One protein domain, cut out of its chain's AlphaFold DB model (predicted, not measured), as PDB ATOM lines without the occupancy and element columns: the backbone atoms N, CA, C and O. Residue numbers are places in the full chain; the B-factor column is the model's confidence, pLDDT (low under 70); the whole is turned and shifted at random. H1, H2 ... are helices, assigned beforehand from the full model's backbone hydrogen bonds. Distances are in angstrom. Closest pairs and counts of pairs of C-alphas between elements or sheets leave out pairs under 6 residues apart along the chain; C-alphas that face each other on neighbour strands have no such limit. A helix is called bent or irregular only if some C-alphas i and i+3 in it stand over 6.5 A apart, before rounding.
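AT A GLANCE: This is residues 125 to 153, 577 to 746 and 804 to 820 of the 1127 residues of an uncharacterized protein of Pseudomonas sp. NFPP04 (UniProt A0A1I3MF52). A long helix, H7, runs between two helical groups: H8 folds back along it with H9 beside H8, an up-and-down bundle, each running against the one before, and on another side packs the hairpin of H3b and H4. Loops around Gly 595 and Glu 653 stick out. The 216 printed residues, all helix by class, hold nine named helices, H1 to H9 in order; the whole is compact, radius of gyration of the C-alphas 19.6 A, yet elongated, 71 by 43 by 39 A.

HOW THE PARTS SIT: The hub H7, residues 698 to 721, touches H8, residues 725 to 742, with residues 709 to 720 alone, a hairpin (closest C-alphas Gly 716 and Ala 731, 4.2 A). H9, residues 805 to 820, touches H8 with residues 811 to 818 alone (closest C-alphas Val 814 and Tyr 735, 6.0 A). H4, residues 634 to 641, touches H7 (closest C-alphas Phe 634 and Arg 715, 6.5 A). H3, residues 610 to 630, assigned as one helix by its hydrogen bonds, is bent, with C-alphas 617 and 620 6.7 A apart; arm H3b, residues 620 to 630, touches H4 (closest C-alphas Ala 625 and Ala 637, 4.5 A). H1, residues 137 to 147, only just touches H3b, with 3 pairs of C-alphas within 8 A. H6, residues 689 to 695, touches H7 only at the corner. H2, residues 580 to 584, and H5, residues 670 to 674, are close but not clearly touching. Every O i to N i+4 pair is within hydrogen-bond range except in H9, 10 of 12.

IN THESE COORDINATES: H7 measures 34.6 A, H8 25.9 A. C-alpha 137 is at (11.101, 36.844, 116.410), C-alpha 820 at (40.797, 1.303, 111.823).

THE WHOLE: Gaps across the cuts are 15.7 A, 153 to 577, and 12.4 A, 746 to 804. Links H2 to H3, H4 to H5 and H5 to H6 are long. Residues 586 to 601 and 675 to 686 have pLDDT under 70.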
ATOM      1  N   SER A 125      33.560  26.626 120.653       88.25
ATOM      2  CA  SER A 125      33.136  25.265 121.016       88.25
ATOM      3  C   SER A 125      31.744  25.226 121.666       88.25
ATOM      4  O   SER A 125      31.115  24.172 121.712       88.25
ATOM      5  N   TYR A 126      31.247  26.376 122.133       89.56
ATOM      6  CA  TYR A 126      29.927  26.558 122.747       89.56
ATOM      7  C   TYR A 126      28.910  27.215 121.801       89.56
ATOM      8  O   TYR A 126      27.739  27.338 122.160       89.56
ATOM      9  N   LEU A 127      29.331  27.637 120.603       91.00
ATOM     10  CA  LEU A 127      28.439  28.237 119.613       91.00
ATOM     11  C   LEU A 127      27.563  27.162 118.959       91.00
ATOM     12  O   LEU A 127      28.015  26.341 118.152       91.00
ATOM     13  N   ASP A 128      26.275  27.214 119.277       90.25
ATOM     14  CA  ASP A 128      25.225  26.446 118.621       90.25
ATOM     15  C   ASP A 128      24.134  27.413 118.132       90.25
ATOM     16  O   ASP A 128      23.514  28.103 118.951       90.25
ATOM     17  N   PRO A 129      23.852  27.480 116.814       86.94
ATOM     18  CA  PRO A 129      22.834  28.388 116.294       86.94
ATOM     19  C   PRO A 129      21.426  28.122 116.862       86.94
ATOM     20  O   PRO A 129      20.607  29.045 116.910       86.94
ATOM     21  N   ALA A 130      21.139  26.906 117.343       87.25
ATOM     22  CA  ALA A 130      19.882  26.571 118.009       87.25
ATOM     23  C   ALA A 130      19.818  27.049 119.477       87.25
ATOM     24  O   ALA A 130      18.724  27.217 120.016       87.25
ATOM     25  N   LEU A 131      20.950  27.329 120.129       88.69
ATOM     26  CA  LEU A 131      21.002  27.747 121.541       88.69
ATOM     27  C   LEU A 131      21.274  29.242 121.743       88.69
ATOM     28  O   LEU A 131      21.306  29.705 122.881       88.69
ATOM     29  N   ARG A 132      21.408  30.011 120.660       88.00
ATOM     30  CA  ARG A 132      21.602  31.465 120.721       88.00
ATOM     31  C   ARG A 132      20.530  32.153 121.580       88.00
ATOM     32  O   ARG A 132      19.335  32.003 121.317       88.00
ATOM     33  N   TYR A 133      20.949  32.962 122.557       84.12
ATOM     34  CA  TYR A 133      20.044  33.611 123.517       84.12
ATOM     35  C   TYR A 133      19.191  34.725 122.891       84.12
ATOM     36  O   TYR A 133      17.967  34.750 123.034       84.12
ATOM     37  N   ARG A 134      19.821  35.664 122.174       81.00
ATOM     38  CA  ARG A 134      19.173  36.881 121.638       81.00
ATOM     39  C   ARG A 134      18.669  36.703 120.199       81.00
ATOM     40  O   ARG A 134      19.020  37.464 119.301       81.00
ATOM     41  N   LYS A 135      17.847  35.673 119.971       88.69
ATOM     42  CA  LYS A 135      17.191  35.428 118.674       88.69
ATOM     43  C   LYS A 135      16.026  36.392 118.443       88.69
ATOM     44  O   LYS A 135      15.153  36.482 119.314       88.69
ATOM     45  N   THR A 136      15.972  37.015 117.264       91.38
ATOM     46  CA  THR A 136      14.785  37.765 116.830       91.38
ATOM     47  C   THR A 136      13.565  36.854 116.692       91.38
ATOM     48  O   THR A 136      13.665  35.630 116.539       91.38
ATOM     49  N   THR A 137      12.389  37.463 116.742       91.50
ATOM     50  CA  THR A 137      11.101  36.844 116.410       91.50
ATOM     51  C   THR A 137      11.117  36.198 115.021       91.50
ATOM     52  O   THR A 137      10.731  35.037 114.899       91.50
ATOM     53  N   LEU A 138      11.678  36.884 114.020       91.69
ATOM     54  CA  LEU A 138      11.870  36.370 112.657       91.69
ATOM     55  C   LEU A 138      12.670  35.059 112.647       91.69
ATOM     56  O   LEU A 138      12.262  34.059 112.055       91.69
ATOM     57  N   PHE A 139      13.804  35.039 113.352       92.94
ATOM     58  CA  PHE A 139      14.665  33.863 113.430       92.94
ATOM     59  C   PHE A 139      13.972  32.686 114.130       92.94
ATOM     60  O   PHE A 139      14.091  31.546 113.684       92.94
ATOM     61  N   LYS A 140      13.224  32.950 115.210       93.44
ATOM     62  CA  LYS A 140      12.451  31.921 115.930       93.44
ATOM     63  C   LYS A 140      11.363  31.309 115.047       93.44
ATOM     64  O   LYS A 140      11.200  30.090 115.055       93.44
ATOM     65  N   ASN A 141      10.660  32.129 114.265       92.56
ATOM     66  CA  ASN A 141       9.637  31.665 113.323       92.56
ATOM     67  C   ASN A 141      10.247  30.771 112.232       92.56
ATOM     68  O   ASN A 141       9.722  29.690 111.949       92.56
ATOM     69  N   LEU A 142      11.390  31.178 111.664       91.94
ATOM     70  CA  LEU A 142      12.138  30.376 110.693       91.94
ATOM     71  C   LEU A 142      12.585  29.036 111.304       91.94
ATOM     72  O   LEU A 142      12.326  27.975 110.735       91.94
ATOM     73  N   GLU A 143      13.216  29.068 112.479       92.19
ATOM     74  CA  GLU A 143      13.665  27.874 113.201       92.19
ATOM     75  C   GLU A 143      12.504  26.909 113.471       92.19
ATOM     76  O   GLU A 143      12.616  25.711 113.209       92.19
ATOM     77  N   GLN A 144      11.362  27.423 113.929       91.69
ATOM     78  CA  GLN A 144      10.160  26.623 114.149       91.69
ATOM     79  C   GLN A 144       9.646  26.000 112.841       91.69
ATOM     80  O   GLN A 144       9.274  24.827 112.830       91.69
ATOM     81  N   THR A 145       9.661  26.748 111.736       89.94
ATOM     82  CA  THR A 145       9.201  26.280 110.417       89.94
ATOM     83  C   THR A 145      10.088  25.170 109.855       89.94
ATOM     84  O   THR A 145       9.576  24.202 109.280       89.94
ATOM     85  N   ILE A 146      11.405  25.274 110.058       89.12
ATOM     86  CA  ILE A 146      12.391  24.262 109.655       89.12
ATOM     87  C   ILE A 146      12.318  23.028 110.568       89.12
ATOM     88  O   ILE A 146      12.470  21.905 110.095       89.12
ATOM     89  N   ASN A 147      12.069  23.208 111.868       88.06
ATOM     90  CA  ASN A 147      12.001  22.102 112.829       88.06
ATOM     91  C   ASN A 147      10.706  21.286 112.747       88.06
ATOM     92  O   ASN A 147      10.639  20.176 113.274       88.06
ATOM     93  N   GLN A 148       9.677  21.807 112.087       80.94
ATOM     94  CA  GLN A 148       8.457  21.060 111.819       80.94
ATOM     95  C   GLN A 148       8.695  20.042 110.689       80.94
ATOM     96  O   GLN A 148       8.961  20.415 109.556       80.94
ATOM     97  N   GLY A 149       8.535  18.745 110.956       80.00
ATOM     98  CA  GLY A 149       8.564  17.697 109.922       80.00
ATOM     99  C   GLY A 149       9.925  17.476 109.239       80.00
ATOM    100  O   GLY A 149      10.975  17.839 109.761       80.00
ATOM    101  N   ARG A 150       9.908  16.821 108.068       85.50
ATOM    102  CA  ARG A 150      11.120  16.530 107.284       85.50
ATOM    103  C   ARG A 150      11.632  17.809 106.618       85.50
ATOM    104  O   ARG A 150      10.887  18.466 105.893       85.50
ATOM    105  N   VAL A 151      12.908  18.120 106.826       87.12
ATOM    106  CA  VAL A 151      13.593  19.223 106.142       87.12
ATOM    107  C   VAL A 151      13.823  18.801 104.690       87.12
ATOM    108  O   VAL A 151      14.493  17.793 104.468       87.12
ATOM    109  N   THR A 152      13.252  19.528 103.724       88.31
ATOM    110  CA  THR A 152      13.520  19.398 102.275       88.31
ATOM    111  C   THR A 152      14.068  20.716 101.729       88.31
ATOM    112  O   THR A 152      13.915  21.751 102.380       88.31
ATOM    113  N   GLU A 153      14.715  20.698 100.562       88.06
ATOM    114  CA  GLU A 153      15.276  21.918  99.961       88.06
ATOM    115  C   GLU A 153      14.163  22.932  99.649       88.06
ATOM    116  O   GLU A 153      14.295  24.098 100.013       88.06
ATOM    117  N   LEU A 577      20.821  35.838  96.737       91.94
ATOM    118  CA  LEU A 577      20.522  36.552  97.982       91.94
ATOM    119  C   LEU A 577      21.729  36.586  98.922       91.94
ATOM    120  O   LEU A 577      22.117  37.654  99.383       91.94
ATOM    121  N   LEU A 578      22.337  35.428  99.177       93.00
ATOM    122  CA  LEU A 578      23.435  35.294 100.135       93.00
ATOM    123  C   LEU A 578      24.808  35.614  99.530       93.00
ATOM    124  O   LEU A 578      25.821  35.483 100.213       93.00
ATOM    125  N   SER A 579      24.876  36.034  98.267       90.62
ATOM    126  CA  SER A 579      26.143  36.330  97.601       90.62
ATOM    127  C   SER A 579      26.870  37.534  98.213       90.62
ATOM    128  O   SER A 579      26.264  38.486  98.709       90.62
ATOM    129  N   TRP A 580      28.200  37.527  98.105       87.94
ATOM    130  CA  TRP A 580      29.049  38.676  98.426       87.94
ATOM    131  C   TRP A 580      28.596  39.964  97.725       87.94
ATOM    132  O   TRP A 580      28.594  41.040  98.319       87.94
ATOM    133  N   ASN A 581      28.188  39.854  96.457       86.50
ATOM    134  CA  ASN A 581      27.753  41.001  95.668       86.50
ATOM    135  C   ASN A 581      26.531  41.664  96.299       86.50
ATOM    136  O   ASN A 581      26.503  42.884  96.382       86.50
ATOM    137  N   THR A 582      25.573  40.885  96.810       87.62
ATOM    138  CA  THR A 582      24.395  41.427  97.499       87.62
ATOM    139  C   THR A 582      24.776  42.237  98.737       87.62
ATOM    140  O   THR A 582      24.225  43.312  98.945       87.62
ATOM    141  N   GLN A 583      25.767  41.786  99.512       87.31
ATOM    142  CA  GLN A 583      26.269  42.505 100.695       87.31
ATOM    143  C   GLN A 583      26.988  43.815 100.324       87.31
ATOM    144  O   GLN A 583      26.889  44.808 101.044       87.31
ATOM    145  N   ALA A 584      27.677  43.826  99.179       81.00
ATOM    146  CA  ALA A 584      28.434  44.972  98.685       81.00
ATOM    147  C   ALA A 584      27.571  46.051  98.001       81.00
ATOM    148  O   ALA A 584      28.082  47.138  97.721       81.00
ATOM    149  N   ILE A 585      26.287  45.782  97.721       76.69
ATOM    150  CA  ILE A 585      25.402  46.765  97.085       76.69
ATOM    151  C   ILE A 585      25.145  47.933  98.046       76.69
ATOM    152  O   ILE A 585      24.772  47.711  99.204       76.69
ATOM    153  N   PRO A 586      25.302  49.182  97.576       69.25
ATOM    154  CA  PRO A 586      24.925  50.353  98.345       69.25
ATOM    155  C   PRO A 586      23.446  50.346  98.701       69.25
ATOM    156  O   PRO A 586      22.581  50.177  97.842       69.25
ATOM    157  N   VAL A 587      23.168  50.585  99.976       63.56
ATOM    158  CA  VAL A 587      21.805  50.620 100.509       63.56
ATOM    159  C   VAL A 587      21.024  51.845 100.022       63.56
ATOM    160  O   VAL A 587      19.809  51.772  99.884       63.56
ATOM    161  N   ASP A 588      21.703  52.963  99.755       60.38
ATOM    162  CA  ASP A 588      21.103  54.173  99.187       60.38
ATOM    163  C   ASP A 588      21.913  54.636  97.962       60.38
ATOM    164  O   ASP A 588      22.838  55.443  98.086       60.38
ATOM    165  N   PRO A 589      21.598  54.125  96.758       50.91
ATOM    166  CA  PRO A 589      22.313  54.487  95.534       50.91
ATOM    167  C   PRO A 589      22.069  55.941  95.100       50.91
ATOM    168  O   PRO A 589      22.796  56.456  94.252       50.91
ATOM    169  N   SER A 590      21.058  56.612  95.665       49.41
ATOM    170  CA  SER A 590      20.693  57.987  95.311       49.41
ATOM    171  C   SER A 590      21.431  59.050  96.127       49.41
ATOM    172  O   SER A 590      21.344  60.229  95.784       49.41
ATOM    173  N   GLY A 591      22.180  58.629  97.155       47.75
ATOM    174  CA  GLY A 591      23.146  59.443  97.879       47.75
ATOM    175  C   GLY A 591      22.551  60.744  98.404       47.75
ATOM    176  O   GLY A 591      22.723  61.803  97.804       47.75
ATOM    177  N   SER A 592      21.891  60.703  99.559       48.41
ATOM    178  CA  SER A 592      21.605  61.926 100.311       48.41
ATOM    179  C   SER A 592      22.910  62.707 100.529       48.41
ATOM    180  O   SER A 592      23.822  62.215 101.194       48.41
ATOM    181  N   ASN A 593      23.026  63.894  99.923       49.03
ATOM    182  CA  ASN A 593      24.191  64.763 100.069       49.03
ATOM    183  C   ASN A 593      24.076  65.513 101.405       49.03
ATOM    184  O   ASN A 593      23.340  66.499 101.516       49.03
ATOM    185  N   TRP A 594      24.762  65.012 102.430       52.03
ATOM    186  CA  TRP A 594      24.802  65.605 103.766       52.03
ATOM    187  C   TRP A 594      25.971  66.582 103.840       52.03
ATOM    188  O   TRP A 594      27.094  66.201 104.161       52.03
ATOM    189  N   GLY A 595      25.740  67.840 103.453       45.00
ATOM    190  CA  GLY A 595      26.766  68.885 103.549       45.00
ATOM    191  C   GLY A 595      28.046  68.608 102.741       45.00
ATOM    192  O   GLY A 595      29.123  69.005 103.171       45.00
ATOM    193  N   GLY A 596      27.948  67.915 101.597       41.03
ATOM    194  CA  GLY A 596      29.082  67.588 100.719       41.03
ATOM    195  C   GLY A 596      29.561  66.131 100.781       41.03
ATOM    196  O   GLY A 596      30.394  65.747  99.962       41.03
ATOM    197  N   THR A 597      29.035  65.306 101.696       40.72
ATOM    198  CA  THR A 597      29.395  63.881 101.808       40.72
ATOM    199  C   THR A 597      28.282  63.000 101.235       40.72
ATOM    200  O   THR A 597      27.163  62.984 101.748       40.72
ATOM    201  N   ILE A 598      28.583  62.257 100.163       46.06
ATOM    202  CA  ILE A 598      27.692  61.234  99.595       46.06
ATOM    203  C   ILE A 598      27.815  59.973 100.455       46.06
ATOM    204  O   ILE A 598      28.867  59.332 100.474       46.06
ATOM    205  N   ILE A 599      26.741  59.586 101.145       51.06
ATOM    206  CA  ILE A 599      26.688  58.321 101.892       51.06
ATOM    207  C   ILE A 599      26.385  57.183 100.903       51.06
ATOM    208  O   ILE A 599      25.254  56.736 100.771       51.06
ATOM    209  N   ASN A 600      27.407  56.737 100.168       52.28
ATOM    210  CA  ASN A 600      27.360  55.545  99.314       52.28
ATOM    211  C   ASN A 600      27.849  54.325 100.115       52.28
ATOM    212  O   ASN A 600      28.954  53.826  99.893       52.28
ATOM    213  N   THR A 601      27.097  53.922 101.144       60.44
ATOM    214  CA  THR A 601      27.525  52.864 102.071       60.44
ATOM    215  C   THR A 601      26.836  51.523 101.762       60.44
ATOM    216  O   THR A 601      25.611  51.479 101.610       60.44
ATOM    217  N   PRO A 602      27.601  50.414 101.673       70.06
ATOM    218  CA  PRO A 602      27.052  49.056 101.626       70.06
ATOM    219  C   PRO A 602      26.213  48.720 102.866       70.06
ATOM    220  O   PRO A 602      26.249  49.446 103.869       70.06
ATOM    221  N   MET A 603      25.505  47.586 102.833       73.00
ATOM    222  CA  MET A 603      24.822  47.062 104.020       73.00
ATOM    223  C   MET A 603      25.810  46.905 105.181       73.00
ATOM    224  O   MET A 603      26.853  46.265 105.055       73.00
ATOM    225  N   ARG A 604      25.486  47.505 106.331       73.56
ATOM    226  CA  ARG A 604      26.339  47.430 107.519       73.56
ATOM    227  C   ARG A 604      25.977  46.224 108.380       73.56
ATOM    228  O   ARG A 604      24.809  45.943 108.640       73.56
ATOM    229  N   PHE A 605      27.017  45.567 108.875       78.38
ATOM    230  CA  PHE A 605      26.960  44.535 109.912       78.38
ATOM    231  C   PHE A 605      27.093  45.128 111.328       78.38
ATOM    232  O   PHE A 605      27.276  44.400 112.294       78.38
ATOM    233  N   GLU A 606      27.001  46.456 111.443       73.69
ATOM    234  CA  GLU A 606      27.084  47.251 112.674       73.69
ATOM    235  C   GLU A 606      25.871  48.199 112.756       73.69
ATOM    236  O   GLU A 606      25.265  48.533 111.732       73.69
ATOM    237  N   GLY A 607      25.542  48.691 113.953       71.94
ATOM    238  CA  GLY A 607      24.439  49.638 114.172       71.94
ATOM    239  C   GLY A 607      23.050  48.988 114.224       71.94
ATOM    240  O   GLY A 607      22.922  47.782 114.428       71.94
ATOM    241  N   GLY A 608      21.991  49.785 114.028       73.38
ATOM    242  CA  GLY A 608      20.602  49.370 114.277       73.38
ATOM    243  C   GLY A 608      20.058  48.287 113.341       73.38
ATOM    244  O   GLY A 608      19.070  47.630 113.681       73.38
ATOM    245  N   ILE A 609      20.703  48.073 112.192       79.19
ATOM    246  CA  ILE A 609      20.381  47.001 111.234       79.19
ATOM    247  C   ILE A 609      21.304  45.779 111.364       79.19
ATOM    248  O   ILE A 609      21.016  44.740 110.774       79.19
ATOM    249  N   GLY A 610      22.394  45.891 112.135       79.81
ATOM    250  CA  GLY A 610      23.462  44.892 112.194       79.81
ATOM    251  C   GLY A 610      22.979  43.516 112.653       79.81
ATOM    252  O   GLY A 610      23.382  42.504 112.093       79.81
ATOM    253  N   GLN A 611      22.071  43.461 113.634       84.62
ATOM    254  CA  GLN A 611      21.541  42.188 114.136       84.62
ATOM    255  C   GLN A 611      20.847  41.388 113.023       84.62
ATOM    256  O   GLN A 611      21.097  40.195 112.876       84.62
ATOM    257  N   TYR A 612      20.033  42.051 112.199       88.44
ATOM    258  CA  TYR A 612      19.299  41.402 111.112       88.44
ATOM    259  C   TYR A 612      20.206  40.993 109.946       88.44
ATOM    260  O   TYR A 612      19.975  39.958 109.321       88.44
ATOM    261  N   THR A 613      21.251  41.774 109.650       87.88
ATOM    262  CA  THR A 613      22.217  41.428 108.597       87.88
ATOM    263  C   THR A 613      23.098  40.248 109.012       87.88
ATOM    264  O   THR A 613      23.277  39.323 108.220       87.88
ATOM    265  N   TRP A 614      23.563  40.200 110.266       88.81
ATOM    266  CA  TRP A 614      24.220  39.011 110.826       88.81
ATOM    267  C   TRP A 614      23.299  37.789 110.826       88.81
ATOM    268  O   TRP A 614      23.737  36.684 110.500       88.81
ATOM    269  N   GLU A 615      22.018  37.965 111.156       91.75
ATOM    270  CA  GLU A 615      21.047  36.875 111.085       91.75
ATOM    271  C   GLU A 615      20.898  36.327 109.671       91.75
ATOM    272  O   GLU A 615      21.089  35.128 109.475       91.75
ATOM    273  N   LEU A 616      20.638  37.186 108.686       92.62
ATOM    274  CA  LEU A 616      20.411  36.773 107.303       92.62
ATOM    275  C   LEU A 616      21.636  36.096 106.671       92.62
ATOM    276  O   LEU A 616      21.496  35.042 106.053       92.62
ATOM    277  N   PHE A 617      22.825  36.693 106.794       92.81
ATOM    278  CA  PHE A 617      24.008  36.235 106.053       92.81
ATOM    279  C   PHE A 617      24.827  35.167 106.786       92.81
ATOM    280  O   PHE A 617      25.537  34.403 106.133       92.81
ATOM    281  N   PHE A 618      24.743  35.095 108.118       93.00
ATOM    282  CA  PHE A 618      25.535  34.157 108.915       93.00
ATOM    283  C   PHE A 618      24.666  33.180 109.711       93.00
ATOM    284  O   PHE A 618      24.720  31.979 109.450       93.00
ATOM    285  N   HIS A 619      23.852  33.658 110.660       93.62
ATOM    286  CA  HIS A 619      23.190  32.752 111.609       93.62
ATOM    287  C   HIS A 619      22.130  31.860 110.955       93.62
ATOM    288  O   HIS A 619      22.012  30.698 111.334       93.62
ATOM    289  N   VAL A 620      21.368  32.369 109.983       94.81
ATOM    290  CA  VAL A 620      20.332  31.599 109.283       94.81
ATOM    291  C   VAL A 620      20.948  30.490 108.419       94.81
ATOM    292  O   VAL A 620      20.601  29.326 108.636       94.81
ATOM    293  N   PRO A 621      21.919  30.767 107.519       95.44
ATOM    294  CA  PRO A 621      22.628  29.709 106.805       95.44
ATOM    295  C   PRO A 621      23.316  28.714 107.744       95.44
ATOM    296  O   PRO A 621      23.307  27.513 107.476       95.44
ATOM    297  N   PHE A 622      23.866  29.188 108.868       95.44
ATOM    298  CA  PHE A 622      24.534  28.332 109.846       95.44
ATOM    299  C   PHE A 622      23.546  27.415 110.579       95.44
ATOM    300  O   PHE A 622      23.831  26.232 110.754       95.44
ATOM    301  N   LEU A 623      22.363  27.913 110.953       94.88
ATOM    302  CA  LEU A 623      21.281  27.109 111.527       94.88
ATOM    303  C   LEU A 623      20.839  26.011 110.556       94.88
ATOM    304  O   LEU A 623      20.775  24.841 110.929       94.88
ATOM    305  N   ILE A 624      20.563  26.386 109.304       94.38
ATOM    306  CA  ILE A 624      20.080  25.463 108.276       94.38
ATOM    307  C   ILE A 624      21.120  24.374 107.994       94.38
ATOM    308  O   ILE A 624      20.775  23.192 107.972       94.38
ATOM    309  N   ALA A 625      22.395  24.745 107.838       94.62
ATOM    310  CA  ALA A 625      23.478  23.796 107.598       94.62
ATOM    311  C   ALA A 625      23.612  22.775 108.741       94.62
ATOM    312  O   ALA A 625      23.672  21.571 108.489       94.62
ATOM    313  N   ASN A 626      23.589  23.239 109.997       94.19
ATOM    314  CA  ASN A 626      23.662  22.357 111.164       94.19
ATOM    315  C   ASN A 626      22.425  21.460 111.293       94.19
ATOM    316  O   ASN A 626      22.551  20.281 111.623       94.19
ATOM    317  N   ARG A 627      21.228  21.970 110.978       92.94
ATOM    318  CA  ARG A 627      20.003  21.162 110.989       92.94
ATOM    319  C   ARG A 627      20.030  20.072 109.916       92.94
ATOM    320  O   ARG A 627      19.685  18.932 110.210       92.94
ATOM    321  N   LEU A 628      20.477  20.393 108.701       93.25
ATOM    322  CA  LEU A 628      20.646  19.417 107.618       93.25
ATOM    323  C   LEU A 628      21.710  18.365 107.954       93.25
ATOM    324  O   LEU A 628      21.512  17.187 107.662       93.25
ATOM    325  N   LEU A 629      22.803  18.774 108.607       94.06
ATOM    326  CA  LEU A 629      23.830  17.863 109.107       94.06
ATOM    327  C   LEU A 629      23.267  16.906 110.169       94.06
ATOM    328  O   LEU A 629      23.521  15.704 110.096       94.06
ATOM    329  N   ALA A 630      22.463  17.411 111.110       92.88
ATOM    330  CA  ALA A 630      21.802  16.592 112.129       92.88
ATOM    331  C   ALA A 630      20.826  15.564 111.520       92.88
ATOM    332  O   ALA A 630      20.733  14.440 112.008       92.88
ATOM    333  N   GLU A 631      20.153  15.919 110.422       92.44
ATOM    334  CA  GLU A 631      19.286  15.027 109.633       92.44
ATOM    335  C   GLU A 631      20.067  14.151 108.622       92.44
ATOM    336  O   GLU A 631      19.463  13.488 107.781       92.44
ATOM    337  N   GLN A 632      21.408  14.141 108.677       94.31
ATOM    338  CA  GLN A 632      22.309  13.360 107.808       94.31
ATOM    339  C   GLN A 632      22.191  13.667 106.299       94.31
ATOM    340  O   GLN A 632      22.571  12.857 105.452       94.31
ATOM    341  N   ARG A 633      21.710  14.860 105.928       93.88
ATOM    342  CA  ARG A 633      21.624  15.325 104.530       93.88
ATOM    343  C   ARG A 633      22.919  16.032 104.128       93.88
ATOM    344  O   ARG A 633      22.966  17.255 104.007       93.88
ATOM    345  N   PHE A 634      23.988  15.254 103.960       95.38
ATOM    346  CA  PHE A 634      25.357  15.774 103.839       95.38
ATOM    347  C   PHE A 634      25.581  16.705 102.640       95.38
ATOM    348  O   PHE A 634      26.189  17.757 102.815       95.38
ATOM    349  N   ASP A 635      25.084  16.363 101.446       94.81
ATOM    350  CA  ASP A 635      25.321  17.179 100.243       94.81
ATOM    351  C   ASP A 635      24.640  18.553 100.340       94.81
ATOM    352  O   ASP A 635      25.199  19.572  99.937       94.81
ATOM    353  N   GLU A 636      23.444  18.603 100.922       93.81
ATOM    354  CA  GLU A 636      22.725  19.858 101.145       93.81
ATOM    355  C   GLU A 636      23.348  20.666 102.279       93.81
ATOM    356  O   GLU A 636      23.535  21.872 102.128       93.81
ATOM    357  N   ALA A 637      23.743  20.019 103.379       95.25
ATOM    358  CA  ALA A 637      24.493  20.678 104.444       95.25
ATOM    359  C   ALA A 637      25.784  21.311 103.897       95.25
ATOM    360  O   ALA A 637      26.076  22.467 104.199       95.25
ATOM    361  N   GLU A 638      26.517  20.605 103.027       95.56
ATOM    362  CA  GLU A 638      27.716  21.119 102.362       95.56
ATOM    363  C   GLU A 638      27.415  22.360 101.509       95.56
ATOM    364  O   GLU A 638      28.142  23.351 101.598       95.56
ATOM    365  N   ARG A 639      26.334  22.348 100.712       93.94
ATOM    366  CA  ARG A 639      25.898  23.526  99.935       93.94
ATOM    367  C   ARG A 639      25.605  24.722 100.838       93.94
ATOM    368  O   ARG A 639      26.032  25.832 100.532       93.94
ATOM    369  N   TRP A 640      24.925  24.502 101.961       94.94
ATOM    370  CA  TRP A 640      24.607  25.566 102.910       94.94
ATOM    371  C   TRP A 640      25.842  26.099 103.642       94.94
ATOM    372  O   TRP A 640      25.998  27.315 103.748       94.94
ATOM    373  N   PHE A 641      26.775  25.240 104.059       95.62
ATOM    374  CA  PHE A 641      28.050  25.701 104.611       95.62
ATOM    375  C   PHE A 641      28.871  26.490 103.583       95.62
ATOM    376  O   PHE A 641      29.425  27.532 103.935       95.62
ATOM    377  N   LYS A 642      28.872  26.074 102.307       95.06
ATOM    378  CA  LYS A 642      29.502  26.798 101.186       95.06
ATOM    379  C   LYS A 642      28.900  28.173 100.905       95.06
ATOM    380  O   LYS A 642      29.475  28.901 100.110       95.06
ATOM    381  N   ARG A 643      27.776  28.549 101.519       94.12
ATOM    382  CA  ARG A 643      27.251  29.927 101.468       94.12
ATOM    383  C   ARG A 643      27.903  30.839 102.505       94.12
ATOM    384  O   ARG A 643      27.791  32.054 102.384       94.12
ATOM    385  N   ILE A 644      28.606  30.272 103.489       95.06
ATOM    386  CA  ILE A 644      29.359  30.999 104.519       95.06
ATOM    387  C   ILE A 644      30.860  30.877 104.245       95.06
ATOM    388  O   ILE A 644      31.556  31.883 104.083       95.06
ATOM    389  N   PHE A 645      31.352  29.640 104.160       94.69
ATOM    390  CA  PHE A 645      32.764  29.291 104.064       94.69
ATOM    391  C   PHE A 645      32.980  28.222 102.999       94.69
ATOM    392  O   PHE A 645      32.365  27.158 103.033       94.69
ATOM    393  N   ASN A 646      33.899  28.490 102.074       93.88
ATOM    394  CA  ASN A 646      34.307  27.519 101.073       93.88
ATOM    395  C   ASN A 646      35.831  27.331 101.125       93.88
ATOM    396  O   ASN A 646      36.557  28.229 100.688       93.88
ATOM    397  N   PRO A 647      36.340  26.173 101.593       90.88
ATOM    398  CA  PRO A 647      37.779  25.936 101.692       90.88
ATOM    399  C   PRO A 647      38.480  25.883 100.326       90.88
ATOM    400  O   PRO A 647      39.686  26.099 100.253       90.88
ATOM    401  N   ALA A 648      37.748  25.629  99.235       89.62
ATOM    402  CA  ALA A 648      38.291  25.657  97.875       89.62
ATOM    403  C   ALA A 648      38.366  27.078  97.275       89.62
ATOM    404  O   ALA A 648      38.872  27.244  96.163       89.62
ATOM    405  N   GLY A 649      37.866  28.087  97.999       90.25
ATOM    406  CA  GLY A 649      37.706  29.457  97.523       90.25
ATOM    407  C   GLY A 649      36.515  29.623  96.575       90.25
ATOM    408  O   GLY A 649      36.049  28.674  95.940       90.25
ATOM    409  N   TYR A 650      35.999  30.848  96.478       90.31
ATOM    410  CA  TYR A 650      34.979  31.182  95.482       90.31
ATOM    411  C   TYR A 650      35.628  31.515  94.140       90.31
ATOM    412  O   TYR A 650      36.731  32.056  94.096       90.31
ATOM    413  N   ARG A 651      34.936  31.197  93.045       88.44
ATOM    414  CA  ARG A 651      35.402  31.457  91.680       88.44
ATOM    415  C   ARG A 651      34.460  32.407  90.957       88.44
ATOM    416  O   ARG A 651      33.262  32.409  91.237       88.44
ATOM    417  N   LYS A 652      35.017  33.199  90.046       83.56
ATOM    418  CA  LYS A 652      34.262  34.035  89.106       83.56
ATOM    419  C   LYS A 652      33.783  33.193  87.916       83.56
ATOM    420  O   LYS A 652      34.169  32.032  87.776       83.56
ATOM    421  N   GLU A 653      32.953  33.778  87.054       82.06
ATOM    422  CA  GLU A 653      32.424  33.119  85.844       82.06
ATOM    423  C   GLU A 653      33.528  32.638  84.885       82.06
ATOM    424  O   GLU A 653      33.354  31.645  84.186       82.06
ATOM    425  N   ASP A 654      34.690  33.294  84.898       81.25
ATOM    426  CA  ASP A 654      35.877  32.931  84.114       81.25
ATOM    427  C   ASP A 654      36.685  31.753  84.702       81.25
ATOM    428  O   ASP A 654      37.702  31.345  84.139       81.25
ATOM    429  N   GLY A 655      36.255  31.200  85.841       80.50
ATOM    430  CA  GLY A 655      36.921  30.102  86.542       80.50
ATOM    431  C   GLY A 655      38.122  30.518  87.398       80.50
ATOM    432  O   GLY A 655      38.688  29.665  88.091       80.50
ATOM    433  N   SER A 656      38.501  31.799  87.410       86.50
ATOM    434  CA  SER A 656      39.552  32.326  88.284       86.50
ATOM    435  C   SER A 656      39.071  32.436  89.736       86.50
ATOM    436  O   SER A 656      37.874  32.567  90.006       86.50
ATOM    437  N   LEU A 657      39.998  32.349  90.699       85.88
ATOM    438  CA  LEU A 657      39.678  32.579  92.111       85.88
ATOM    439  C   LEU A 657      39.276  34.041  92.320       85.88
ATOM    440  O   LEU A 657      39.939  34.954  91.828       85.88
ATOM    441  N   ASP A 658      38.206  34.259  93.076       84.94
ATOM    442  CA  ASP A 658      37.767  35.602  93.416       84.94
ATOM    443  C   ASP A 658      38.706  36.201  94.470       84.94
ATOM    444  O   ASP A 658      38.837  35.681  95.582       84.94
ATOM    445  N   MET A 659      39.400  37.276  94.097       83.00
ATOM    446  CA  MET A 659      40.408  37.937  94.924       83.00
ATOM    447  C   MET A 659      39.832  39.243  95.467       83.00
ATOM    448  O   MET A 659      39.411  40.109  94.696       83.00
ATOM    449  N   ILE A 660      39.857  39.410  96.790       78.00
ATOM    450  CA  ILE A 660      39.538  40.675  97.458       78.00
ATOM    451  C   ILE A 660      40.866  41.293  97.890       78.00
ATOM    452  O   ILE A 660      41.525  40.813  98.815       78.00
ATOM    453  N   GLY A 661      41.293  42.337  97.177       78.31
ATOM    454  CA  GLY A 661      42.641  42.885  97.327       78.31
ATOM    455  C   GLY A 661      43.701  41.856  96.918       78.31
ATOM    456  O   GLY A 661      43.704  41.392  95.781       78.31
ATOM    457  N   SER A 662      44.594  41.495  97.843       77.31
ATOM    458  CA  SER A 662      45.643  40.480  97.641       77.31
ATOM    459  C   SER A 662      45.284  39.088  98.179       77.31
ATOM    460  O   SER A 662      46.046  38.145  97.967       77.31
ATOM    461  N   THR A 663      44.147  38.936  98.869       81.62
ATOM    462  CA  THR A 663      43.743  37.672  99.503       81.62
ATOM    463  C   THR A 663      42.625  36.976  98.723       81.62
ATOM    464  O   THR A 663      41.661  37.645  98.335       81.62
ATOM    465  N   PRO A 664      42.697  35.647  98.512       86.44
ATOM    466  CA  PRO A 664      41.580  34.892  97.948       86.44
ATOM    467  C   PRO A 664      40.373  34.908  98.893       86.44
ATOM    468  O   PRO A 664      40.518  34.855 100.121       86.44
ATOM    469  N   ARG A 665      39.168  34.966  98.319       88.88
ATOM    470  CA  ARG A 665      37.917  34.920  99.079       88.88
ATOM    471  C   ARG A 665      37.610  33.484  99.497       88.88
ATOM    472  O   ARG A 665      37.229  32.658  98.667       88.88
ATOM    473  N   PHE A 666      37.705  33.221 100.798       91.00
ATOM    474  CA  PHE A 666      37.250  31.969 101.418       91.00
ATOM    475  C   PHE A 666      35.947  32.144 102.201       91.00
ATOM    476  O   PHE A 666      35.166  31.198 102.323       91.00
ATOM    477  N   TRP A 667      35.690  33.359 102.688       92.25
ATOM    478  CA  TRP A 667      34.486  33.721 103.427       92.25
ATOM    479  C   TRP A 667      33.567  34.559 102.546       92.25
ATOM    480  O   TRP A 667      33.994  35.536 101.934       92.25
ATOM    481  N   ASN A 668      32.300  34.168 102.473       91.94
ATOM    482  CA  ASN A 668      31.288  34.901 101.714       91.94
ATOM    483  C   ASN A 668      30.604  35.987 102.557       91.94
ATOM    484  O   ASN A 668      29.984  36.885 102.004       91.94
ATOM    485  N   VAL A 669      30.741  35.928 103.884       90.94
ATOM    486  CA  VAL A 669      30.256  36.955 104.816       90.94
ATOM    487  C   VAL A 669      31.324  38.037 104.974       90.94
ATOM    488  O   VAL A 669      32.436  37.754 105.427       90.94
ATOM    489  N   GLN A 670      30.997  39.277 104.615       86.00
ATOM    490  CA  GLN A 670      31.962  40.373 104.494       86.00
ATOM    491  C   GLN A 670      32.796  40.652 105.762       86.00
ATOM    492  O   GLN A 670      34.028  40.684 105.643       86.00
ATOM    493  N   PRO A 671      32.210  40.774 106.972       83.06
ATOM    494  CA  PRO A 671      32.979  40.955 108.207       83.06
ATOM    495  C   PRO A 671      33.957  39.819 108.519       83.06
ATOM    496  O   PRO A 671      34.994  40.059 109.128       83.06
ATOM    497  N   LEU A 672      33.652  38.588 108.087       87.44
ATOM    498  CA  LEU A 672      34.528  37.430 108.295       87.44
ATOM    499  C   LEU A 672      35.714  37.409 107.318       87.44
ATOM    500  O   LEU A 672      36.676  36.687 107.555       87.44
ATOM    501  N   GLN A 673      35.678  38.170 106.224       86.44
ATOM    502  CA  GLN A 673      36.818  38.302 105.310       86.44
ATOM    503  C   GLN A 673      37.669  39.543 105.618       86.44
ATOM    504  O   GLN A 673      38.882  39.497 105.445       86.44
ATOM    505  N   GLN A 674      37.040  40.659 106.009       77.25
ATOM    506  CA  GLN A 674      37.695  41.973 106.107       77.25
ATOM    507  C   GLN A 674      38.400  42.247 107.440       77.25
ATOM    508  O   GLN A 674      39.111  43.246 107.522       77.25
ATOM    509  N   ASP A 675      38.218  41.399 108.457       66.25
ATOM    510  CA  ASP A 675      38.928  41.492 109.740       66.25
ATOM    511  C   ASP A 675      38.908  42.925 110.325       66.25
ATOM    512  O   ASP A 675      39.917  43.468 110.778       66.25
ATOM    513  N   THR A 676      37.748  43.595 110.240       55.97
ATOM    514  CA  THR A 676      37.580  45.012 110.600       55.97
ATOM    515  C   THR A 676      37.955  45.258 112.059       55.97
ATOM    516  O   THR A 676      37.246  44.790 112.941       55.97
ATOM    517  N   THR A 677      39.035  46.031 112.282       49.91
ATOM    518  CA  THR A 677      39.604  46.494 113.575       49.91
ATOM    519  C   THR A 677      38.805  46.072 114.807       49.91
ATOM    520  O   THR A 677      37.918  46.788 115.277       49.91
ATOM    521  N   TRP A 678      39.136  44.874 115.275       52.88
ATOM    522  CA  TRP A 678      38.513  44.185 116.392       52.88
ATOM    523  C   TRP A 678      38.748  44.952 117.691       52.88
ATOM    524  O   TRP A 678      39.853  45.429 117.954       52.88
ATOM    525  N   ASN A 679      37.688  45.150 118.471       46.34
ATOM    526  CA  ASN A 679      37.758  45.940 119.690       46.34
ATOM    527  C   ASN A 679      38.567  45.186 120.760       46.34
ATOM    528  O   ASN A 679      38.298  44.025 121.044       46.34
ATOM    529  N   THR A 680      39.546  45.867 121.353       42.16
ATOM    530  CA  THR A 680      40.377  45.406 122.473       42.16
ATOM    531  C   THR A 680      39.738  45.650 123.838       42.16
ATOM    532  O   THR A 680      40.369  45.374 124.857       42.16
ATOM    533  N   SER A 681      38.500  46.156 123.903       44.47
ATOM    534  CA  SER A 681      37.756  46.133 125.159       44.47
ATOM    535  C   SER A 681      37.532  44.675 125.540       44.47
ATOM    536  O   SER A 681      36.844  43.952 124.814       44.47
ATOM    537  N   SER A 682      38.144  44.260 126.651       42.47
ATOM    538  CA  SER A 682      37.919  42.972 127.305       42.47
ATOM    539  C   SER A 682      36.449  42.568 127.196       42.47
ATOM    540  O   SER A 682      35.596  43.456 127.324       42.47
ATOM    541  N   PRO A 683      36.134  41.278 126.963       49.41
ATOM    542  CA  PRO A 683      34.750  40.826 126.961       49.41
ATOM    543  C   PRO A 683      34.061  41.411 128.194       49.41
ATOM    544  O   PRO A 683      34.580  41.302 129.310       49.41
ATOM    545  N   GLU A 684      32.935  42.099 127.977       51.31
ATOM    546  CA  GLU A 684      32.042  42.490 129.066       51.31
ATOM    547  C   GLU A 684      31.832  41.262 129.962       51.31
ATOM    548  O   GLU A 684      31.959  40.135 129.486       51.31
ATOM    549  N   ASN A 685      31.551  41.447 131.254       56.34
ATOM    550  CA  ASN A 685      31.302  40.350 132.197       56.34
ATOM    551  C   ASN A 685      30.006  39.602 131.810       56.34
ATOM    552  O   ASN A 685      28.962  39.752 132.440       56.34
ATOM    553  N   THR A 686      30.067  38.869 130.702       68.12
ATOM    554  CA  THR A 686      28.989  38.216 129.984       68.12
ATOM    555  C   THR A 686      29.344  36.750 129.831       68.12
ATOM    556  O   THR A 686      30.493  36.379 129.588       68.12
ATOM    557  N   TYR A 687      28.335  35.905 129.992       76.75
ATOM    558  CA  TYR A 687      28.460  34.451 129.892       76.75
ATOM    559  C   TYR A 687      27.842  33.926 128.590       76.75
ATOM    560  O   TYR A 687      27.617  32.727 128.443       76.75
ATOM    561  N   ASP A 688      27.511  34.832 127.670       82.50
ATOM    562  CA  ASP A 688      26.907  34.517 126.382       82.50
ATOM    563  C   ASP A 688      28.015  34.328 125.324       82.50
ATOM    564  O   ASP A 688      28.725  35.291 125.007       82.50
ATOM    565  N   PRO A 689      28.189  33.112 124.774       87.38
ATOM    566  CA  PRO A 689      29.234  32.842 123.793       87.38
ATOM    567  C   PRO A 689      29.019  33.606 122.480       87.38
ATOM    568  O   PRO A 689      30.004  33.992 121.849       87.38
ATOM    569  N   ASP A 690      27.770  33.886 122.083       83.44
ATOM    570  CA  ASP A 690      27.464  34.657 120.872       83.44
ATOM    571  C   ASP A 690      27.849  36.132 121.040       83.44
ATOM    572  O   ASP A 690      28.293  36.764 120.084       83.44
ATOM    573  N   LEU A 691      27.738  36.689 122.253       78.06
ATOM    574  CA  LEU A 691      28.207  38.049 122.547       78.06
ATOM    575  C   LEU A 691      29.730  38.156 122.452       78.06
ATOM    576  O   LEU A 691      30.246  39.105 121.861       78.06
ATOM    577  N   ILE A 692      30.446  37.169 122.992       78.25
ATOM    578  CA  ILE A 692      31.911  37.111 122.900       78.25
ATOM    579  C   ILE A 692      32.330  36.958 121.430       78.25
ATOM    580  O   ILE A 692      33.207  37.680 120.958       78.25
ATOM    581  N   ALA A 693      31.650  36.090 120.678       80.81
ATOM    582  CA  ALA A 693      31.908  35.882 119.256       80.81
ATOM    583  C   ALA A 693      31.479  37.061 118.363       80.81
ATOM    584  O   ALA A 693      32.073  37.282 117.312       80.81
ATOM    585  N   ALA A 694      30.474  37.846 118.756       76.12
ATOM    586  CA  ALA A 694      30.100  39.077 118.060       76.12
ATOM    587  C   ALA A 694      31.146  40.184 118.247       76.12
ATOM    588  O   ALA A 694      31.376  40.964 117.323       76.12
ATOM    589  N   ASN A 695      31.794  40.228 119.414       73.12
ATOM    590  CA  ASN A 695      32.903  41.144 119.676       73.12
ATOM    591  C   ASN A 695      34.175  40.736 118.912       73.12
ATOM    592  O   ASN A 695      34.832  41.603 118.334       73.12
ATOM    593  N   ASP A 696      34.483  39.434 118.871       76.94
ATOM    594  CA  ASP A 696      35.552  38.856 118.045       76.94
ATOM    595  C   ASP A 696      35.014  37.771 117.082       76.94
ATOM    596  O   ASP A 696      34.931  36.584 117.435       76.94
ATOM    597  N   PRO A 697      34.702  38.150 115.824       80.19
ATOM    598  CA  PRO A 697      34.200  37.225 114.812       80.19
ATOM    599  C   PRO A 697      35.153  36.084 114.431       80.19
ATOM    600  O   PRO A 697      34.737  35.169 113.713       80.19
ATOM    601  N   MET A 698      36.410  36.072 114.898       83.44
ATOM    602  CA  MET A 698      37.296  34.911 114.748       83.44
ATOM    603  C   MET A 698      36.670  33.647 115.348       83.44
ATOM    604  O   MET A 698      36.799  32.553 114.792       83.44
ATOM    605  N   HIS A 699      35.925  33.791 116.444       86.88
ATOM    606  CA  HIS A 699      35.226  32.675 117.069       86.88
ATOM    607  C   HIS A 699      34.117  32.103 116.179       86.88
ATOM    608  O   HIS A 699      33.969  30.882 116.107       86.88
ATOM    609  N   TYR A 700      33.406  32.947 115.423       89.44
ATOM    610  CA  TYR A 700      32.454  32.482 114.410       89.44
ATOM    611  C   TYR A 700      33.146  31.726 113.275       89.44
ATOM    612  O   TYR A 700      32.647  30.685 112.844       89.44
ATOM    613  N   LYS A 701      34.320  32.192 112.819       91.44
ATOM    614  CA  LYS A 701      35.103  31.466 111.807       91.44
ATOM    615  C   LYS A 701      35.498  30.079 112.300       91.44
ATOM    616  O   LYS A 701      35.304  29.093 111.590       91.44
ATOM    617  N   LEU A 702      36.028  30.007 113.520       91.50
ATOM    618  CA  LEU A 702      36.429  28.744 114.125       91.50
ATOM    619  C   LEU A 702      35.226  27.807 114.285       91.50
ATOM    620  O   LEU A 702      35.323  26.651 113.897       91.50
ATOM    621  N   ALA A 703      34.077  28.295 114.755       93.44
ATOM    622  CA  ALA A 703      32.875  27.473 114.890       93.44
ATOM    623  C   ALA A 703      32.408  26.886 113.548       93.44
ATOM    624  O   ALA A 703      32.142  25.687 113.461       93.44
ATOM    625  N   VAL A 704      32.374  27.687 112.476       94.81
ATOM    626  CA  VAL A 704      32.042  27.189 111.128       94.81
ATOM    627  C   VAL A 704      33.057  26.151 110.654       94.81
ATOM    628  O   VAL A 704      32.670  25.123 110.102       94.81
ATOM    629  N   TYR A 705      34.347  26.383 110.899       93.44
ATOM    630  CA  TYR A 705      35.404  25.436 110.555       93.44
ATOM    631  C   TYR A 705      35.254  24.099 111.301       93.44
ATOM    632  O   TYR A 705      35.366  23.039 110.685       93.44
ATOM    633  N   LEU A 706      34.927  24.123 112.596       93.12
ATOM    634  CA  LEU A 706      34.680  22.907 113.377       93.12
ATOM    635  C   LEU A 706      33.462  22.139 112.857       93.12
ATOM    636  O   LEU A 706      33.563  20.939 112.612       93.12
ATOM    637  N   ARG A 707      32.344  22.823 112.578       94.25
ATOM    638  CA  ARG A 707      31.156  22.184 111.981       94.25
ATOM    639  C   ARG A 707      31.424  21.622 110.582       94.25
ATOM    640  O   ARG A 707      30.887  20.575 110.227       94.25
ATOM    641  N   TRP A 708      32.301  22.255 109.804       94.25
ATOM    642  CA  TRP A 708      32.761  21.709 108.527       94.25
ATOM    643  C   TRP A 708      33.548  20.403 108.707       94.25
ATOM    644  O   TRP A 708      33.351  19.445 107.960       94.25
ATOM    645  N   LEU A 709      34.427  20.324 109.709       94.44
ATOM    646  CA  LEU A 709      35.131  19.080 110.033       94.44
ATOM    647  C   LEU A 709      34.170  17.988 110.512       94.44
ATOM    648  O   LEU A 709      34.315  16.835 110.101       94.44
ATOM    649  N   GLU A 710      33.175  18.338 111.328       94.75
ATOM    650  CA  GLU A 710      32.111  17.414 111.733       94.75
ATOM    651  C   GLU A 710      31.329  16.882 110.531       94.75
ATOM    652  O   GLU A 710      31.078  15.682 110.473       94.75
ATOM    653  N   LEU A 711      31.006  17.724 109.542       96.00
ATOM    654  CA  LEU A 711      30.371  17.299 108.291       96.00
ATOM    655  C   LEU A 711      31.202  16.229 107.568       96.00
ATOM    656  O   LEU A 711      30.669  15.177 107.208       96.00
ATOM    657  N   LEU A 712      32.504  16.471 107.373       95.81
ATOM    658  CA  LEU A 712      33.396  15.521 106.694       95.81
ATOM    659  C   LEU A 712      33.516  14.205 107.471       95.81
ATOM    660  O   LEU A 712      33.449  13.122 106.885       95.81
ATOM    661  N   LEU A 713      33.664  14.294 108.796       96.06
ATOM    662  CA  LEU A 713      33.735  13.136 109.681       96.06
ATOM    663  C   LEU A 713      32.432  12.334 109.680       96.06
ATOM    664  O   LEU A 713      32.478  11.116 109.551       96.06
ATOM    665  N   ALA A 714      31.281  12.996 109.791       97.12
ATOM    666  CA  ALA A 714      29.973  12.353 109.822       97.12
ATOM    667  C   ALA A 714      29.652  11.659 108.493       97.12
ATOM    668  O   ALA A 714      29.162  10.528 108.499       97.12
ATOM    669  N   ARG A 715      30.003  12.284 107.360       96.69
ATOM    670  CA  ARG A 715      29.893  11.673 106.028       96.69
ATOM    671  C   ARG A 715      30.781  10.433 105.910       96.69
ATOM    672  O   ARG A 715      30.307   9.379 105.482       96.69
ATOM    673  N   GLY A 716      32.039  10.531 106.347       96.38
ATOM    674  CA  GLY A 716      32.964   9.397 106.403       96.38
ATOM    675  C   GLY A 716      32.446   8.260 107.290       96.38
ATOM    676  O   GLY A 716      32.409   7.111 106.858       96.38
ATOM    677  N   ASP A 717      31.963   8.579 108.494       97.00
ATOM    678  CA  ASP A 717      31.425   7.615 109.459       97.00
ATOM    679  C   ASP A 717      30.142   6.938 108.935       97.00
ATOM    680  O   ASP A 717      29.926   5.750 109.179       97.00
ATOM    681  N   HIS A 718      29.282   7.658 108.208       96.19
ATOM    682  CA  HIS A 718      28.101   7.081 107.558       96.19
ATOM    683  C   HIS A 718      28.496   6.047 106.489       96.19
ATOM    684  O   HIS A 718      27.976   4.932 106.486       96.19
ATOM    685  N   LEU A 719      29.466   6.377 105.631       95.81
ATOM    686  CA  LEU A 719      29.968   5.477 104.584       95.81
ATOM    687  C   LEU A 719      30.745   4.278 105.149       95.81
ATOM    688  O   LEU A 719      30.632   3.165 104.631       95.81
ATOM    689  N   TYR A 720      31.489   4.476 106.240       96.06
ATOM    690  CA  TYR A 720      32.203   3.398 106.926       96.06
ATOM    691  C   TYR A 720      31.213   2.348 107.451       96.06
ATOM    692  O   TYR A 720      31.400   1.150 107.237       96.06
ATOM    693  N   ARG A 721      30.096   2.769 108.057       95.44
ATOM    694  CA  ARG A 721      29.087   1.832 108.589       95.44
ATOM    695  C   ARG A 721      28.445   0.927 107.533       95.44
ATOM    696  O   ARG A 721      27.953  -0.131 107.906       95.44
ATOM    697  N   GLN A 722      28.483   1.289 106.249       94.06
ATOM    698  CA  GLN A 722      27.982   0.428 105.170       94.06
ATOM    699  C   GLN A 722      28.867  -0.804 104.919       94.06
ATOM    700  O   GLN A 722      28.379  -1.791 104.386       94.06
ATOM    701  N   GLN A 723      30.151  -0.750 105.298       88.44
ATOM    702  CA  GLN A 723      31.118  -1.856 105.192       88.44
ATOM    703  C   GLN A 723      31.315  -2.439 103.775       88.44
ATOM    704  O   GLN A 723      31.818  -3.550 103.622       88.44
ATOM    705  N   ASN A 724      31.002  -1.675 102.725       91.88
ATOM    706  CA  ASN A 724      31.289  -2.050 101.342       91.88
ATOM    707  C   ASN A 724      32.699  -1.588 100.949       91.88
ATOM    708  O   ASN A 724      33.167  -0.544 101.392       91.88
ATOM    709  N   ARG A 725      33.384  -2.313 100.056       90.62
ATOM    710  CA  ARG A 725      34.740  -1.933  99.601       90.62
ATOM    711  C   ARG A 725      34.799  -0.499  99.054       90.62
ATOM    712  O   ARG A 725      35.726   0.247  99.380       90.62
ATOM    713  N   ASP A 726      33.817  -0.126  98.239       94.44
ATOM    714  CA  ASP A 726      33.763   1.197  97.616       94.44
ATOM    715  C   ASP A 726      33.423   2.275  98.652       94.44
ATOM    716  O   ASP A 726      34.095   3.304  98.701       94.44
ATOM    717  N   SER A 727      32.487   1.998  99.570       95.06
ATOM    718  CA  SER A 727      32.124   2.937 100.640       95.06
ATOM    719  C   SER A 727      33.268   3.156 101.637       95.06
ATOM    720  O   SER A 727      33.478   4.276 102.090       95.06
ATOM    721  N   LEU A 728      34.070   2.128 101.940       94.94
ATOM    722  CA  LEU A 728      35.280   2.251 102.765       94.94
ATOM    723  C   LEU A 728      36.367   3.079 102.066       94.94
ATOM    724  O   LEU A 728      37.085   3.849 102.711       94.94
ATOM    725  N   THR A 729      36.485   2.940 100.743       95.38
ATOM    726  CA  THR A 729      37.417   3.737  99.936       95.38
ATOM    727  C   THR A 729      36.989   5.204  99.910       95.38
ATOM    728  O   THR A 729      37.826   6.090 100.096       95.38
ATOM    729  N   GLU A 730      35.693   5.468  99.765       95.94
ATOM    730  CA  GLU A 730      35.131   6.815  99.827       95.94
ATOM    731  C   GLU A 730      35.260   7.425 101.235       95.94
ATOM    732  O   GLU A 730      35.729   8.552 101.381       95.94
ATOM    733  N   ALA A 731      34.960   6.667 102.296       96.75
ATOM    734  CA  ALA A 731      35.146   7.106 103.682       96.75
ATOM    735  C   ALA A 731      36.596   7.546 103.948       96.75
ATOM    736  O   ALA A 731      36.843   8.596 104.544       96.75
ATOM    737  N   LYS A 732      37.573   6.786 103.433       96.19
ATOM    738  CA  LYS A 732      38.993   7.146 103.508       96.19
ATOM    739  C   LYS A 732      39.285   8.497 102.849       96.19
ATOM    740  O   LYS A 732      40.091   9.251 103.393       96.19
ATOM    741  N   MET A 733      38.656   8.807 101.712       96.19
ATOM    742  CA  MET A 733      38.810  10.102 101.040       96.19
ATOM    743  C   MET A 733      38.376  11.246 101.959       96.19
ATOM    744  O   MET A 733      39.146  12.185 102.169       96.19
ATOM    745  N   TRP A 734      37.196  11.127 102.572       96.44
ATOM    746  CA  TRP A 734      36.648  12.141 103.476       96.44
ATOM    747  C   TRP A 734      37.525  12.364 104.714       96.44
ATOM    748  O   TRP A 734      37.818  13.508 105.068       96.44
ATOM    749  N   TYR A 735      38.042  11.296 105.331       97.12
ATOM    750  CA  TYR A 735      38.965  11.426 106.463       97.12
ATOM    751  C   TYR A 735      40.308  12.058 106.077       97.12
ATOM    752  O   TYR A 735      40.868  12.833 106.851       97.12
ATOM    753  N   ILE A 736      40.834  11.760 104.884       96.00
ATOM    754  CA  ILE A 736      42.059  12.400 104.382       96.00
ATOM    755  C   ILE A 736      41.817  13.889 104.126       96.00
ATOM    756  O   ILE A 736      42.665  14.702 104.486       96.00
ATOM    757  N   GLN A 737      40.668  14.257 103.558       94.88
ATOM    758  CA  GLN A 737      40.303  15.657 103.350       94.88
ATOM    759  C   GLN A 737      40.198  16.414 104.684       94.88
ATOM    760  O   GLN A 737      40.744  17.509 104.809       94.88
ATOM    761  N   ALA A 738      39.575  15.814 105.704       95.31
ATOM    762  CA  ALA A 738      39.533  16.389 107.051       95.31
ATOM    763  C   ALA A 738      40.945  16.566 107.642       95.31
ATOM    764  O   ALA A 738      41.258  17.622 108.188       95.31
ATOM    765  N   LEU A 739      41.831  15.576 107.470       94.56
ATOM    766  CA  LEU A 739      43.223  15.657 107.926       94.56
ATOM    767  C   LEU A 739      44.022  16.751 107.200       94.56
ATOM    768  O   LEU A 739      44.845  17.422 107.815       94.56
ATOM    769  N   GLN A 740      43.791  16.942 105.899       93.56
ATOM    770  CA  GLN A 740      44.433  18.002 105.117       93.56
ATOM    771  C   GLN A 740      44.003  19.394 105.586       93.56
ATOM    772  O   GLN A 740      44.847  20.283 105.666       93.56
ATOM    773  N   LEU A 741      42.722  19.569 105.932       91.81
ATOM    774  CA  LEU A 741      42.214  20.823 106.493       91.81
ATOM    775  C   LEU A 741      42.751  21.091 107.901       91.81
ATOM    776  O   LEU A 741      43.066  22.237 108.208       91.81
ATOM    777  N   LEU A 742      42.851  20.059 108.745       92.00
ATOM    778  CA  LEU A 742      43.408  20.152 110.102       92.00
ATOM    779  C   LEU A 742      44.917  20.420 110.107       92.00
ATOM    780  O   LEU A 742      45.444  21.058 111.017       92.00
ATOM    781  N   GLY A 743      45.632  19.914 109.104       91.56
ATOM    782  CA  GLY A 743      47.085  19.957 109.063       91.56
ATOM    783  C   GLY A 743      47.733  19.036 110.102       91.56
ATOM    784  O   GLY A 743      47.124  18.113 110.651       91.56
ATOM    785  N   LYS A 744      49.025  19.262 110.359       88.62
ATOM    786  CA  LYS A 744      49.779  18.468 111.338       88.62
ATOM    787  C   LYS A 744      49.282  18.778 112.746       88.62
ATOM    788  O   LYS A 744      49.139  19.943 113.103       88.62
ATOM    789  N   ARG A 745      49.092  17.731 113.553       86.50
ATOM    790  CA  ARG A 745      48.752  17.877 114.969       86.50
ATOM    791  C   ARG A 745      49.774  18.797 115.657       86.50
ATOM    792  O   ARG A 745      50.976  18.572 115.481       86.50
ATOM    793  N   PRO A 746      49.330  19.806 116.428       83.81
ATOM    794  CA  PRO A 746      50.247  20.698 117.123       83.81
ATOM    795  C   PRO A 746      51.120  19.894 118.093       83.81
ATOM    796  O   PRO A 746      50.619  19.113 118.907       83.81
ATOM    797  N   ASP A 804      41.750  23.747 124.693       82.31
ATOM    798  CA  ASP A 804      40.505  23.029 124.451       82.31
ATOM    799  C   ASP A 804      40.798  21.585 124.010       82.31
ATOM    800  O   ASP A 804      41.245  21.328 122.887       82.31
ATOM    801  N   ASP A 805      40.536  20.630 124.902       82.31
ATOM    802  CA  ASP A 805      40.660  19.202 124.602       82.31
ATOM    803  C   ASP A 805      39.693  18.756 123.496       82.31
ATOM    804  O   ASP A 805      40.021  17.837 122.738       82.31
ATOM    805  N   ALA A 806      38.532  19.409 123.354       84.44
ATOM    806  CA  ALA A 806      37.559  19.071 122.317       84.44
ATOM    807  C   ALA A 806      38.117  19.353 120.915       84.44
ATOM    808  O   ALA A 806      37.920  18.560 119.992       84.44
ATOM    809  N   LEU A 807      38.890  20.430 120.766       84.56
ATOM    810  CA  LEU A 807      39.582  20.762 119.524       84.56
ATOM    811  C   LEU A 807      40.627  19.690 119.164       84.56
ATOM    812  O   LEU A 807      40.688  19.233 118.022       84.56
ATOM    813  N   LEU A 808      41.423  19.240 120.139       86.12
ATOM    814  CA  LEU A 808      42.426  18.186 119.932       86.12
ATOM    815  C   LEU A 808      41.805  16.819 119.609       86.12
ATOM    816  O   LEU A 808      42.441  15.991 118.945       86.12
ATOM    817  N   ASP A 809      40.572  16.579 120.053       90.81
ATOM    818  CA  ASP A 809      39.854  15.335 119.799       90.81
ATOM    819  C   ASP A 809      39.569  15.118 118.302       90.81
ATOM    820  O   ASP A 809      39.550  13.975 117.851       90.81
ATOM    821  N   TYR A 810      39.464  16.178 117.489       93.00
ATOM    822  CA  TYR A 810      39.304  16.046 116.034       93.00
ATOM    823  C   TYR A 810      40.475  15.312 115.370       93.00
ATOM    824  O   TYR A 810      40.248  14.377 114.597       93.00
ATOM    825  N   TRP A 811      41.726  15.662 115.705       93.50
ATOM    826  CA  TRP A 811      42.901  14.927 115.211       93.50
ATOM    827  C   TRP A 811      42.853  13.469 115.656       93.50
ATOM    828  O   TRP A 811      43.028  12.571 114.835       93.50
ATOM    829  N   ARG A 812      42.553  13.229 116.939       92.12
ATOM    830  CA  ARG A 812      42.488  11.878 117.511       92.12
ATOM    831  C   ARG A 812      41.441  11.018 116.808       92.12
ATOM    832  O   ARG A 812      41.733   9.876 116.461       92.12
ATOM    833  N   ARG A 813      40.248  11.565 116.557       94.50
ATOM    834  CA  ARG A 813      39.167  10.881 115.836       94.50
ATOM    835  C   ARG A 813      39.596  10.531 114.419       94.50
ATOM    836  O   ARG A 813      39.519   9.364 114.052       94.50
ATOM    837  N   VAL A 814      40.086  11.495 113.639       95.44
ATOM    838  CA  VAL A 814      40.529  11.249 112.253       95.44
ATOM    839  C   VAL A 814      41.643  10.197 112.206       95.44
ATOM    840  O   VAL A 814      41.577   9.261 111.407       95.44
ATOM    841  N   GLU A 815      42.641  10.302 113.087       93.75
ATOM    842  CA  GLU A 815      43.744   9.341 113.199       93.75
ATOM    843  C   GLU A 815      43.239   7.935 113.549       93.75
ATOM    844  O   GLU A 815      43.630   6.966 112.895       93.75
ATOM    845  N   GLN A 816      42.322   7.818 114.515       95.69
ATOM    846  CA  GLN A 816      41.709   6.547 114.902       95.69
ATOM    847  C   GLN A 816      40.899   5.932 113.751       95.69
ATOM    848  O   GLN A 816      41.031   4.741 113.477       95.69
ATOM    849  N   ARG A 817      40.089   6.724 113.036       95.25
ATOM    850  CA  ARG A 817      39.300   6.245 111.886       95.25
ATOM    851  C   ARG A 817      40.193   5.740 110.759       95.25
ATOM    852  O   ARG A 817      39.968   4.655 110.226       95.25
ATOM    853  N   LEU A 818      41.245   6.490 110.433       95.62
ATOM    854  CA  LEU A 818      42.231   6.081 109.435       95.62
ATOM    855  C   LEU A 818      43.011   4.838 109.873       95.62
ATOM    856  O   LEU A 818      43.318   3.996 109.031       95.62
ATOM    857  N   PHE A 819      43.327   4.704 111.162       96.44
ATOM    858  CA  PHE A 819      43.952   3.502 111.708       96.44
ATOM    859  C   PHE A 819      43.037   2.281 111.567       96.44
ATOM    860  O   PHE A 819      43.483   1.255 111.056       96.44
ATOM    861  N   ASN A 820      41.762   2.396 111.943       95.69
ATOM    862  CA  ASN A 820      40.797   1.303 111.823       95.69
ATOM    863  C   ASN A 820      40.642   0.853 110.359       95.69
ATOM    864  O   ASN A 820      40.748  -0.342 110.074       95.69
TER     865      ASN A 820